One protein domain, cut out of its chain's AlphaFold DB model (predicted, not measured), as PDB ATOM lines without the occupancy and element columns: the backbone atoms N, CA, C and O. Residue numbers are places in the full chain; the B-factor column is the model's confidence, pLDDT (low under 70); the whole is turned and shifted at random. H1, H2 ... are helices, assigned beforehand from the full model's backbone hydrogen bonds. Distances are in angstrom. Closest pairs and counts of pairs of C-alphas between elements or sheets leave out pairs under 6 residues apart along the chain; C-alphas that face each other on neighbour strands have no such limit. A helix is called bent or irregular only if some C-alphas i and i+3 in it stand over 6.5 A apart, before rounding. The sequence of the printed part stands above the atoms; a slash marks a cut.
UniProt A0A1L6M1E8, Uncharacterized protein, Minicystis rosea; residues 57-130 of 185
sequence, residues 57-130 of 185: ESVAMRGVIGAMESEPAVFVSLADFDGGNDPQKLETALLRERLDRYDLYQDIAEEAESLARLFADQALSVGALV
ATOM      1  N   GLU A  57     154.656 158.880 175.197       93.81
ATOM      2  CA  GLU A  57     153.199 158.933 175.036       93.81
ATOM      3  C   GLU A  57     152.718 158.032 173.887       93.81
ATOM      4  O   GLU A  57     151.706 157.350 174.033       93.81
ATOM      5  N   SER A  58     153.488 157.918 172.798       93.12
ATOM      6  CA  SER A  58     153.208 156.959 171.715       93.12
ATOM      7  C   SER A  58     153.178 155.506 172.221       93.12
ATOM      8  O   SER A  58     152.281 154.730 171.878       93.12
ATOM      9  N   VAL A  59     154.094 155.136 173.126       94.00
ATOM     10  CA  VAL A  59     154.132 153.796 173.740       94.00
ATOM     11  C   VAL A  59     152.902 153.569 174.620       94.00
ATOM     12  O   VAL A  59     152.265 152.518 174.534       94.00
ATOM     13  N   ALA A  60     152.521 154.566 175.422       96.44
ATOM     14  CA  ALA A  60     151.310 154.501 176.235       96.44
ATOM     15  C   ALA A  60     150.040 154.365 175.371       96.44
ATOM     16  O   ALA A  60     149.173 153.539 175.672       96.44
ATOM     17  N   MET A  61     149.950 155.103 174.260       96.75
ATOM     18  CA  MET A  61     148.826 155.021 173.320       96.75
ATOM     19  C   MET A  61     148.692 153.632 172.689       96.75
ATOM     20  O   MET A  61     147.576 153.136 172.542       96.75
ATOM     21  N   ARG A  62     149.801 152.943 172.394       96.94
ATOM     22  CA  ARG A  62     149.760 151.544 171.924       96.94
ATOM     23  C   ARG A  62     149.126 150.606 172.951       96.94
ATOM     24  O   ARG A  62     148.404 149.691 172.563       96.94
ATOM     25  N   GLY A  63     149.343 150.851 174.244       96.94
ATOM     26  CA  GLY A  63     148.665 150.125 175.322       96.94
ATOM     27  C   GLY A  63     147.147 150.326 175.298       96.94
ATOM     28  O   GLY A  63     146.395 149.359 175.415       96.94
ATOM     29  N   VAL A  64     146.691 151.560 175.059       97.38
ATOM     30  CA  VAL A  64     145.260 151.877 174.897       97.38
ATOM     31  C   VAL A  64     144.676 151.175 173.670       97.38
ATOM     32  O   VAL A  64     143.609 150.573 173.766       97.38
ATOM     33  N   ILE A  65     145.389 151.173 172.542       97.38
ATOM     34  CA  ILE A  65     144.959 150.443 171.341       97.38
ATOM     35  C   ILE A  65     144.870 148.931 171.618       97.38
ATOM     36  O   ILE A  65     143.912 148.287 171.197       97.38
ATOM     37  N   GLY A  66     145.804 148.360 172.383       97.31
ATOM     38  CA  GLY A  66     145.727 146.958 172.810       97.31
ATOM     39  C   GLY A  66     144.498 146.651 173.677       97.31
ATOM     40  O   GLY A  66     143.893 145.584 173.546       97.31
ATOM     41  N   ALA A  67     144.072 147.594 174.523       97.31
ATOM     42  CA  ALA A  67     142.822 147.468 175.272       97.31
ATOM     43  C   ALA A  67     141.592 147.520 174.345       97.31
ATOM     44  O   ALA A  67     140.669 146.726 174.514       97.31
ATOM     45  N   MET A  68     141.611 148.390 173.327       97.38
ATOM     46  CA  MET A  68     140.551 148.467 172.310       97.38
ATOM     47  C   MET A  68     140.407 147.167 171.514       97.38
ATOM     48  O   MET A  68     139.294 146.750 171.210       97.38
ATOM     49  N   GLU A  69     141.520 146.502 171.207       96.00
ATOM     50  CA  GLU A  69     141.530 145.201 170.528       96.00
ATOM     51  C   GLU A  69     140.998 144.065 171.402       96.00
ATOM     52  O   GLU A  69     140.400 143.122 170.886       96.00
ATOM     53  N   SER A  70     141.225 144.149 172.714       97.06
ATOM     54  CA  SER A  70     140.801 143.123 173.670       97.06
ATOM     55  C   SER A  70     139.293 143.169 173.929       97.06
ATOM     56  O   SER A  70     138.677 142.123 174.110       97.06
ATOM     57  N   GLU A  71     138.692 144.364 173.907       96.19
ATOM     58  CA  GLU A  71     137.270 144.590 174.208       96.19
ATOM     59  C   GLU A  71     136.570 145.439 173.121       96.19
ATOM     60  O   GLU A  71     136.029 146.511 173.407       96.19
ATOM     61  N   PRO A  72     136.537 144.997 171.850       94.25
ATOM     62  CA  PRO A  72     136.123 145.833 170.717       94.25
ATOM     63  C   PRO A  72     134.671 146.321 170.809       94.25
ATOM     64  O   PRO A  72     134.356 147.422 170.360       94.25
ATOM     65  N   ALA A  73     133.784 145.544 171.439       94.44
ATOM     66  CA  ALA A  73     132.384 145.919 171.631       94.44
ATOM     67  C   ALA A  73     132.216 147.180 172.501       94.44
ATOM     68  O   ALA A  73     131.261 147.930 172.308       94.44
ATOM     69  N   VAL A  74     133.144 147.439 173.430       96.44
ATOM     70  CA  VAL A  74     133.119 148.627 174.300       96.44
ATOM     71  C   VAL A  74     133.461 149.895 173.514       96.44
ATOM     72  O   VAL A  74     132.937 150.968 173.812       96.44
ATOM     73  N   PHE A  75     134.310 149.773 172.492       96.25
ATOM     74  CA  PHE A  75     134.866 150.906 171.750       96.25
ATOM     75  C   PHE A  75     134.264 151.094 170.353       96.25
ATOM     76  O   PHE A  75     134.678 151.999 169.636       96.25
ATOM     77  N   VAL A  76     133.273 150.286 169.956       94.75
ATOM     78  CA  VAL A  76     132.664 150.340 168.613       94.75
ATOM     79  C   VAL A  76     132.079 151.714 168.265       94.75
ATOM     80  O   VAL A  76     132.101 152.116 167.109       94.75
ATOM     81  N   SER A  77     131.631 152.485 169.261       95.19
ATOM     82  CA  SER A  77     131.136 153.856 169.073       95.19
ATOM     83  C   SER A  77     132.199 154.838 168.568       95.19
ATOM     84  O   SER A  77     131.856 155.945 168.156       95.19
ATOM     85  N   LEU A  78     133.479 154.454 168.598       95.69
ATOM     86  CA  LEU A  78     134.587 155.239 168.066       95.69
ATOM     87  C   LEU A  78     134.888 154.946 166.588       95.69
ATOM     88  O   LEU A  78     135.720 155.648 166.019       95.69
ATOM     89  N   ALA A  79     134.228 153.962 165.963       94.00
ATOM     90  CA  ALA A  79     134.461 153.599 164.561       94.00
ATOM     91  C   ALA A  79     134.246 154.789 163.606       94.00
ATOM     92  O   ALA A  79     135.045 155.017 162.710       94.00
ATOM     93  N   ASP A  80     133.256 155.650 163.867       93.25
ATOM     94  CA  ASP A  80     133.024 156.856 163.055       93.25
ATOM     95  C   ASP A  80     134.157 157.905 163.155       93.25
ATOM     96  O   ASP A  80     134.224 158.841 162.354       93.25
ATOM     97  N   PHE A  81     135.045 157.784 164.147       92.06
ATOM     98  CA  PHE A  81     136.077 158.776 164.467       92.06
ATOM     99  C   PHE A  81     137.500 158.320 164.143       92.06
ATOM    100  O   PHE A  81     138.421 159.140 164.172       92.06
ATOM    101  N   ASP A  82     137.714 157.042 163.838       89.94
ATOM    102  CA  ASP A  82     139.049 156.514 163.558       89.94
ATOM    103  C   ASP A  82     139.550 156.854 162.147       89.94
ATOM    104  O   ASP A  82     140.729 156.662 161.844       89.94
ATOM    105  N   GLY A  83     138.688 157.405 161.289       90.19
ATOM    106  CA  GLY A  83     139.011 157.751 159.908       90.19
ATOM    107  C   GLY A  83     139.385 156.539 159.052       90.19
ATOM    108  O   GLY A  83     140.231 156.683 158.163       90.19
ATOM    109  N   GLY A  84     138.841 155.368 159.381       92.00
ATOM    110  CA  GLY A  84     138.816 154.155 158.577       92.00
ATOM    111  C   GLY A  84     137.677 154.156 157.550       92.00
ATOM    112  O   GLY A  84     137.091 155.191 157.229       92.00
ATOM    113  N   ASN A  85     137.400 152.983 156.992       92.19
ATOM    114  CA  ASN A  85     136.382 152.729 155.980       92.19
ATOM    115  C   ASN A  85     135.155 151.981 156.528       92.19
ATOM    116  O   ASN A  85     134.117 151.994 155.864       92.19
ATOM    117  N   ASP A  86     135.262 151.304 157.678       90.88
ATOM    118  CA  ASP A  86     134.163 150.524 158.261       90.88
ATOM    119  C   ASP A  86     133.509 151.245 159.460       90.88
ATOM    120  O   ASP A  86     134.050 151.218 160.565       90.88
ATOM    121  N   PRO A  87     132.307 151.835 159.304       89.19
ATOM    122  CA  PRO A  87     131.632 152.545 160.394       89.19
ATOM    123  C   PRO A  87     131.136 151.618 161.517       89.19
ATOM    124  O   PRO A  87     130.666 152.089 162.548       89.19
ATOM    125  N   GLN A  88     131.191 150.293 161.339       91.38
ATOM    126  CA  GLN A  88     130.771 149.320 162.353       91.38
ATOM    127  C   GLN A  88     131.947 148.681 163.093       91.38
ATOM    128  O   GLN A  88     131.735 147.847 163.977       91.38
ATOM    129  N   LYS A  89     133.183 149.050 162.750       92.06
ATOM    130  CA  LYS A  89     134.374 148.425 163.306       92.06
ATOM    131  C   LYS A  89     135.473 149.451 163.521       92.06
ATOM    132  O   LYS A  89     135.995 150.010 162.574       92.06
ATOM    133  N   LEU A  90     135.903 149.579 164.773       95.31
ATOM    134  CA  LEU A  90     137.091 150.353 165.108       95.31
ATOM    135  C   LEU A  90     138.348 149.696 164.503       95.31
ATOM    136  O   LEU A  90     138.731 148.580 164.874       95.31
ATOM    137  N   GLU A  91     139.007 150.390 163.586       95.75
ATOM    138  CA  GLU A  91     140.192 149.953 162.853       95.75
ATOM    139  C   GLU A  91     141.475 150.214 163.654       95.75
ATOM    140  O   GLU A  91     142.329 151.031 163.311       95.75
ATOM    141  N   THR A  92     141.660 149.469 164.741       96.38
ATOM    142  CA  THR A  92     142.832 149.595 165.627       96.38
ATOM    143  C   THR A  92     144.173 149.412 164.907       96.38
ATOM    144  O   THR A  92     145.149 150.088 165.237       96.38
ATOM    145  N   ALA A  93     144.227 148.564 163.875       96.06
ATOM    146  CA  ALA A  93     145.413 148.385 163.036       96.06
ATOM    147  C   ALA A  93     145.817 149.679 162.305       96.06
ATOM    148  O   ALA A  93     147.003 150.004 162.247       96.06
ATOM    149  N   LEU A  94     144.839 150.453 161.821       96.12
ATOM    150  CA  LEU A  94     145.065 151.752 161.183       96.12
ATOM    151  C   LEU A  94     145.623 152.772 162.185       96.12
ATOM    152  O   LEU A  94     146.520 153.547 161.852       96.12
ATOM    153  N   LEU A  95     145.132 152.756 163.428       96.50
ATOM    154  CA  LEU A  95     145.653 153.616 164.496       96.50
ATOM    155  C   LEU A  95     147.110 153.278 164.843       96.50
ATOM    156  O   LEU A  95     147.921 154.193 164.999       96.50
ATOM    157  N   ARG A  96     147.470 151.985 164.902       96.94
ATOM    158  CA  ARG A  96     148.866 151.552 165.107       96.94
ATOM    159  C   ARG A  96     149.775 152.036 163.983       96.94
ATOM    160  O   ARG A  96     150.808 152.630 164.265       96.94
ATOM    161  N   GLU A  97     149.360 151.850 162.731       96.81
ATOM    162  CA  GLU A  97     150.142 152.292 161.572       96.81
ATOM    163  C   GLU A  97     150.366 153.813 161.589       96.81
ATOM    164  O   GLU A  97     151.448 154.304 161.270       96.81
ATOM    165  N   ARG A  98     149.355 154.591 161.987       96.12
ATOM    166  CA  ARG A  98     149.486 156.049 162.109       96.12
ATOM    167  C   ARG A  98     150.447 156.458 163.222       96.12
ATOM    168  O   ARG A  98     151.200 157.407 163.013       96.12
ATOM    169  N   LEU A  99     150.458 155.750 164.353       96.38
ATOM    170  CA  LEU A  99     151.473 155.948 165.392       96.38
ATOM    171  C   LEU A  99     152.872 155.574 164.893       96.38
ATOM    172  O   LEU A  99     153.800 156.342 165.108       96.38
ATOM    173  N   ASP A 100     153.025 154.470 164.154       96.06
ATOM    174  CA  ASP A 100     154.313 154.099 163.545       96.06
ATOM    175  C   ASP A 100     154.822 155.202 162.605       96.06
ATOM    176  O   ASP A 100     155.988 155.590 162.656       96.06
ATOM    177  N   ARG A 101     153.939 155.762 161.768       95.62
ATOM    178  CA  ARG A 101     154.280 156.904 160.906       95.62
ATOM    179  C   ARG A 101     154.667 158.132 161.728       95.62
ATOM    180  O   ARG A 101     155.644 158.790 161.385       95.62
ATOM    181  N   TYR A 102     153.911 158.447 162.782       95.25
ATOM    182  CA  TYR A 102     154.225 159.556 163.684       95.25
ATOM    183  C   TYR A 102     155.629 159.404 164.281       95.25
ATOM    184  O   TYR A 102     156.423 160.335 164.166       95.25
ATOM    185  N   ASP A 103     155.950 158.231 164.831       95.25
ATOM    186  CA  ASP A 103     157.244 157.954 165.463       95.25
ATOM    187  C   ASP A 103     158.401 158.117 164.459       95.25
ATOM    188  O   ASP A 103     159.395 158.773 164.762       95.25
ATOM    189  N   LEU A 104     158.245 157.608 163.228       95.12
ATOM    190  CA  LEU A 104     159.243 157.768 162.160       95.12
ATOM    191  C   LEU A 104     159.476 159.239 161.782       95.12
ATOM    192  O   LEU A 104     160.614 159.659 161.565       95.12
ATOM    193  N   TYR A 105     158.407 160.032 161.682       95.44
ATOM    194  CA  TYR A 105     158.527 161.457 161.379       95.44
ATOM    195  C   TYR A 105     159.137 162.246 162.535       95.44
ATOM    196  O   TYR A 105     159.913 163.171 162.291       95.44
ATOM    197  N   GLN A 106     158.789 161.892 163.770       94.44
ATOM    198  CA  GLN A 106     159.297 162.543 164.968       94.44
ATOM    199  C   GLN A 106     160.805 162.299 165.137       94.44
ATOM    200  O   GLN A 106     161.541 163.264 165.327       94.44
ATOM    201  N   ASP A 107     161.275 161.063 164.960       94.06
ATOM    202  CA  ASP A 107     162.700 160.699 165.025       94.06
ATOM    203  C   ASP A 107     163.551 161.528 164.043       94.06
ATOM    204  O   ASP A 107     164.502 162.220 164.414       94.06
ATOM    205  N   ILE A 108     163.133 161.576 162.774       95.00
ATOM    206  CA  ILE A 108     163.830 162.364 161.746       95.00
ATOM    207  C   ILE A 108     163.764 163.868 162.050       95.00
ATOM    208  O   ILE A 108     164.726 164.598 161.785       95.00
ATOM    209  N   ALA A 109     162.638 164.358 162.576       93.75
ATOM    210  CA  ALA A 109     162.484 165.763 162.937       93.75
ATOM    211  C   ALA A 109     163.440 166.171 164.069       93.75
ATOM    212  O   ALA A 109     164.033 167.249 163.993       93.75
ATOM    213  N   GLU A 110     163.635 165.316 165.074       94.19
ATOM    214  CA  GLU A 110     164.556 165.553 166.191       94.19
ATOM    215  C   GLU A 110     166.019 165.606 165.730       94.19
ATOM    216  O   GLU A 110     166.754 166.538 166.083       94.19
ATOM    217  N   GLU A 111     166.426 164.679 164.860       94.75
ATOM    218  CA  GLU A 111     167.756 164.682 164.241       94.75
ATOM    219  C   GLU A 111     167.984 165.940 163.386       94.75
ATOM    220  O   GLU A 111     169.024 166.610 163.469       94.75
ATOM    221  N   ALA A 112     166.981 166.332 162.596       95.06
ATOM    222  CA  ALA A 112     167.039 167.551 161.797       95.06
ATOM    223  C   ALA A 112     167.098 168.817 162.672       95.06
ATOM    224  O   ALA A 112     167.823 169.761 162.341       95.06
ATOM    225  N   GLU A 113     166.381 168.852 163.799       95.12
ATOM    226  CA  GLU A 113     166.425 169.957 164.758       95.12
ATOM    227  C   GLU A 113     167.788 170.052 165.453       95.12
ATOM    228  O   GLU A 113     168.328 171.149 165.620       95.12
ATOM    229  N   SER A 114     168.381 168.920 165.834       95.19
ATOM    230  CA  SER A 114     169.748 168.857 166.366       95.19
ATOM    231  C   SER A 114     170.757 169.467 165.382       95.19
ATOM    232  O   SER A 114     171.525 170.371 165.734       95.19
ATOM    233  N   LEU A 115     170.683 169.073 164.107       95.50
ATOM    234  CA  LEU A 115     171.525 169.625 163.047       95.50
ATOM    235  C   LEU A 115     171.288 171.130 162.824       95.50
ATOM    236  O   LEU A 115     172.243 171.894 162.644       95.50
ATOM    237  N   ALA A 116     170.030 171.575 162.841       95.75
ATOM    238  CA  ALA A 116     169.680 172.986 162.704       95.75
ATOM    239  C   ALA A 116     170.252 173.829 163.855       95.75
ATOM    240  O   ALA A 116     170.817 174.898 163.601       95.75
ATOM    241  N   ARG A 117     170.164 173.333 165.098       96.94
ATOM    242  CA  ARG A 117     170.748 173.974 166.285       96.94
ATOM    243  C   ARG A 117     172.261 174.118 166.159       96.94
ATOM    244  O   ARG A 117     172.769 175.220 166.333       96.94
ATOM    245  N   LEU A 118     172.961 173.067 165.730       95.88
ATOM    246  CA  LEU A 118     174.414 173.108 165.520       95.88
ATOM    247  C   LEU A 118     174.830 174.234 164.558       95.88
ATOM    248  O   LEU A 118     175.756 174.998 164.842       95.88
ATOM    249  N   PHE A 119     174.147 174.371 163.417       94.94
ATOM    250  CA  PHE A 119     174.457 175.442 162.466       94.94
ATOM    251  C   PHE A 119     174.064 176.831 162.981       94.94
ATOM    252  O   PHE A 119     174.784 177.797 162.710       94.94
ATOM    253  N   ALA A 120     172.952 176.942 163.711       96.38
ATOM    254  CA  ALA A 120     172.530 178.192 164.333       96.38
ATOM    255  C   ALA A 120     173.557 178.672 165.368       96.38
ATOM    256  O   ALA A 120     173.986 179.826 165.307       96.38
ATOM    257  N   ASP A 121     174.028 177.781 166.238       97.56
ATOM    258  CA  ASP A 121     175.031 178.086 167.258       97.56
ATOM    259  C   ASP A 121     176.372 178.476 166.633       97.56
ATOM    260  O   ASP A 121     176.991 179.458 167.049       97.56
ATOM    261  N   GLN A 122     176.799 177.792 165.568       95.38
ATOM    262  CA  GLN A 122     178.016 178.180 164.853       95.38
ATOM    263  C   GLN A 122     177.878 179.560 164.192       95.38
ATOM    264  O   GLN A 122     178.818 180.358 164.217       95.38
ATOM    265  N   ALA A 123     176.716 179.874 163.612       95.62
ATOM    266  CA  ALA A 123     176.456 181.195 163.047       95.62
ATOM    267  C   ALA A 123     176.467 182.288 164.129       95.62
ATOM    268  O   ALA A 123     177.035 183.361 163.906       95.62
ATOM    269  N   LEU A 124     175.898 182.009 165.306       96.62
ATOM    270  CA  LEU A 124     175.950 182.897 166.467       96.62
ATOM    271  C   LEU A 124     177.385 183.099 166.959       96.62
ATOM    272  O   LEU A 124     177.789 184.239 167.184       96.62
ATOM    273  N   SER A 125     178.169 182.024 167.056       95.50
ATOM    274  CA  SER A 125     179.578 182.057 167.457       95.50
ATOM    275  C   SER A 125     180.413 182.941 166.522       95.50
ATOM    276  O   SER A 125     181.076 183.879 166.967       95.50
ATOM    277  N   VAL A 126     180.295 182.746 165.203       94.12
ATOM    278  CA  VAL A 126     180.967 183.606 164.212       94.12
ATOM    279  C   VAL A 126     180.459 185.049 164.302       94.12
ATOM    280  O   VAL A 126     181.244 185.998 164.249       94.12
ATOM    281  N   GLY A 127     179.149 185.237 164.475       94.56
ATOM    282  CA  GLY A 127     178.540 186.551 164.662       94.56
ATOM    283  C   GLY A 127     179.098 187.296 165.877       94.56
ATOM    284  O   GLY A 127     179.380 188.491 165.777       94.56
ATOM    285  N   ALA A 128     179.331 186.598 166.988       95.50
ATOM    286  CA  ALA A 128     179.894 187.163 168.212       95.50
ATOM    287  C   ALA A 128     181.319 187.710 168.016       95.50
ATOM    288  O   ALA A 128     181.687 188.690 168.661       95.50
ATOM    289  N   LEU A 129     182.093 187.144 167.085       94.50
ATOM    290  CA  LEU A 129     183.429 187.639 166.735       94.50
ATOM    291  C   LEU A 129     183.384 188.892 165.844       94.50
ATOM    292  O   LEU A 129     184.259 189.754 165.928       94.50
ATOM    293  N   VAL A 130     182.371 189.010 164.982       95.50
ATOM    294  CA  VAL A 130     182.290 190.072 163.964       95.50
ATOM    295  C   VAL A 130     181.534 191.302 164.470       95.50
ATOM    296  O   VAL A 130     181.985 192.438 164.296       95.50
TER     297      VAL A 130
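Overview. This is residues 57 to 130 of the 185 residues of an uncharacterized protein of Minicystis rosea (UniProt A0A1L6M1E8). One very long, unbroken helix, H3, makes the length of this domain, and the shorter H1 runs back side by side with its first part, so that the shape is a lopsided hook with one short and one long arm. The irregular H2 and the loop of residues 82 to 91 make the turn at the closed end, while residues 104 to 130 of H3 stick out from this small body with nothing beside them. The printed part has 74 residues with three named helices, H1, H2 and H3 in that order, and no named strand; the class is all helix. The whole is extended, with a radius of gyration of the C-alphas of 20.5 A and spans of 67 by 22 by 15 A.

Arrangement. H1, residues 57 to 70, and H2, residues 72 to 81, are close but not clearly touching, with 2 pairs of C-alphas within 8 A. Their closest C-alphas are those of Met 68 and Phe 75, 6.2 A apart. Their lines stand at a steep tilt of 59 degrees, and they run opposite ways. H2 is apart from H3, residues 92 to 130. H1 and H3 touch, with 8 pairs of C-alphas within 8 A, and H3 does so with residues 92 to 103 alone. The closest C-alphas of H1 and H3 are those of Ile 65 and Thr 92, 6.2 A apart. These two helices run opposite ways at a shallow tilt of 3 degrees. In H1 and H3 every O i to N i+4 pair is within hydrogen-bond range; in H2 1 of 6 such pairs is, beside 4 of 7 O i to N i+3 pairs.

Along the chain. H1 begins at Glu 57, with its C-alpha at (153.199, 158.933, 175.036), and measures 20.1 A from first to last C-alpha. H2 runs from Pro 72 to Phe 81 over 14.4 A and is irregular: C-alphas 74 and 77 are 7.7 A apart. H3 begins at Thr 92, with its C-alpha at (142.832, 149.595, 165.627). It ends 56.6 A away at Val 130, with its C-alpha at (182.290, 190.072, 163.964), and is not bent.

Size, cuts and confidence. The two C-alphas farthest apart are those of Ala 73 and Val 130, at 67.1 A. Without residues 104 to 130, which stand free, the body has 47 residues and spans 28 by 20 by 12 A. The link from H1 to H2 is tight, with 1 residue, and the link from H2 to H3 is short, with 10 residues. The printed part has no cut. The mean pLDDT of the printed part is 95.1, and no printed residue is under 70.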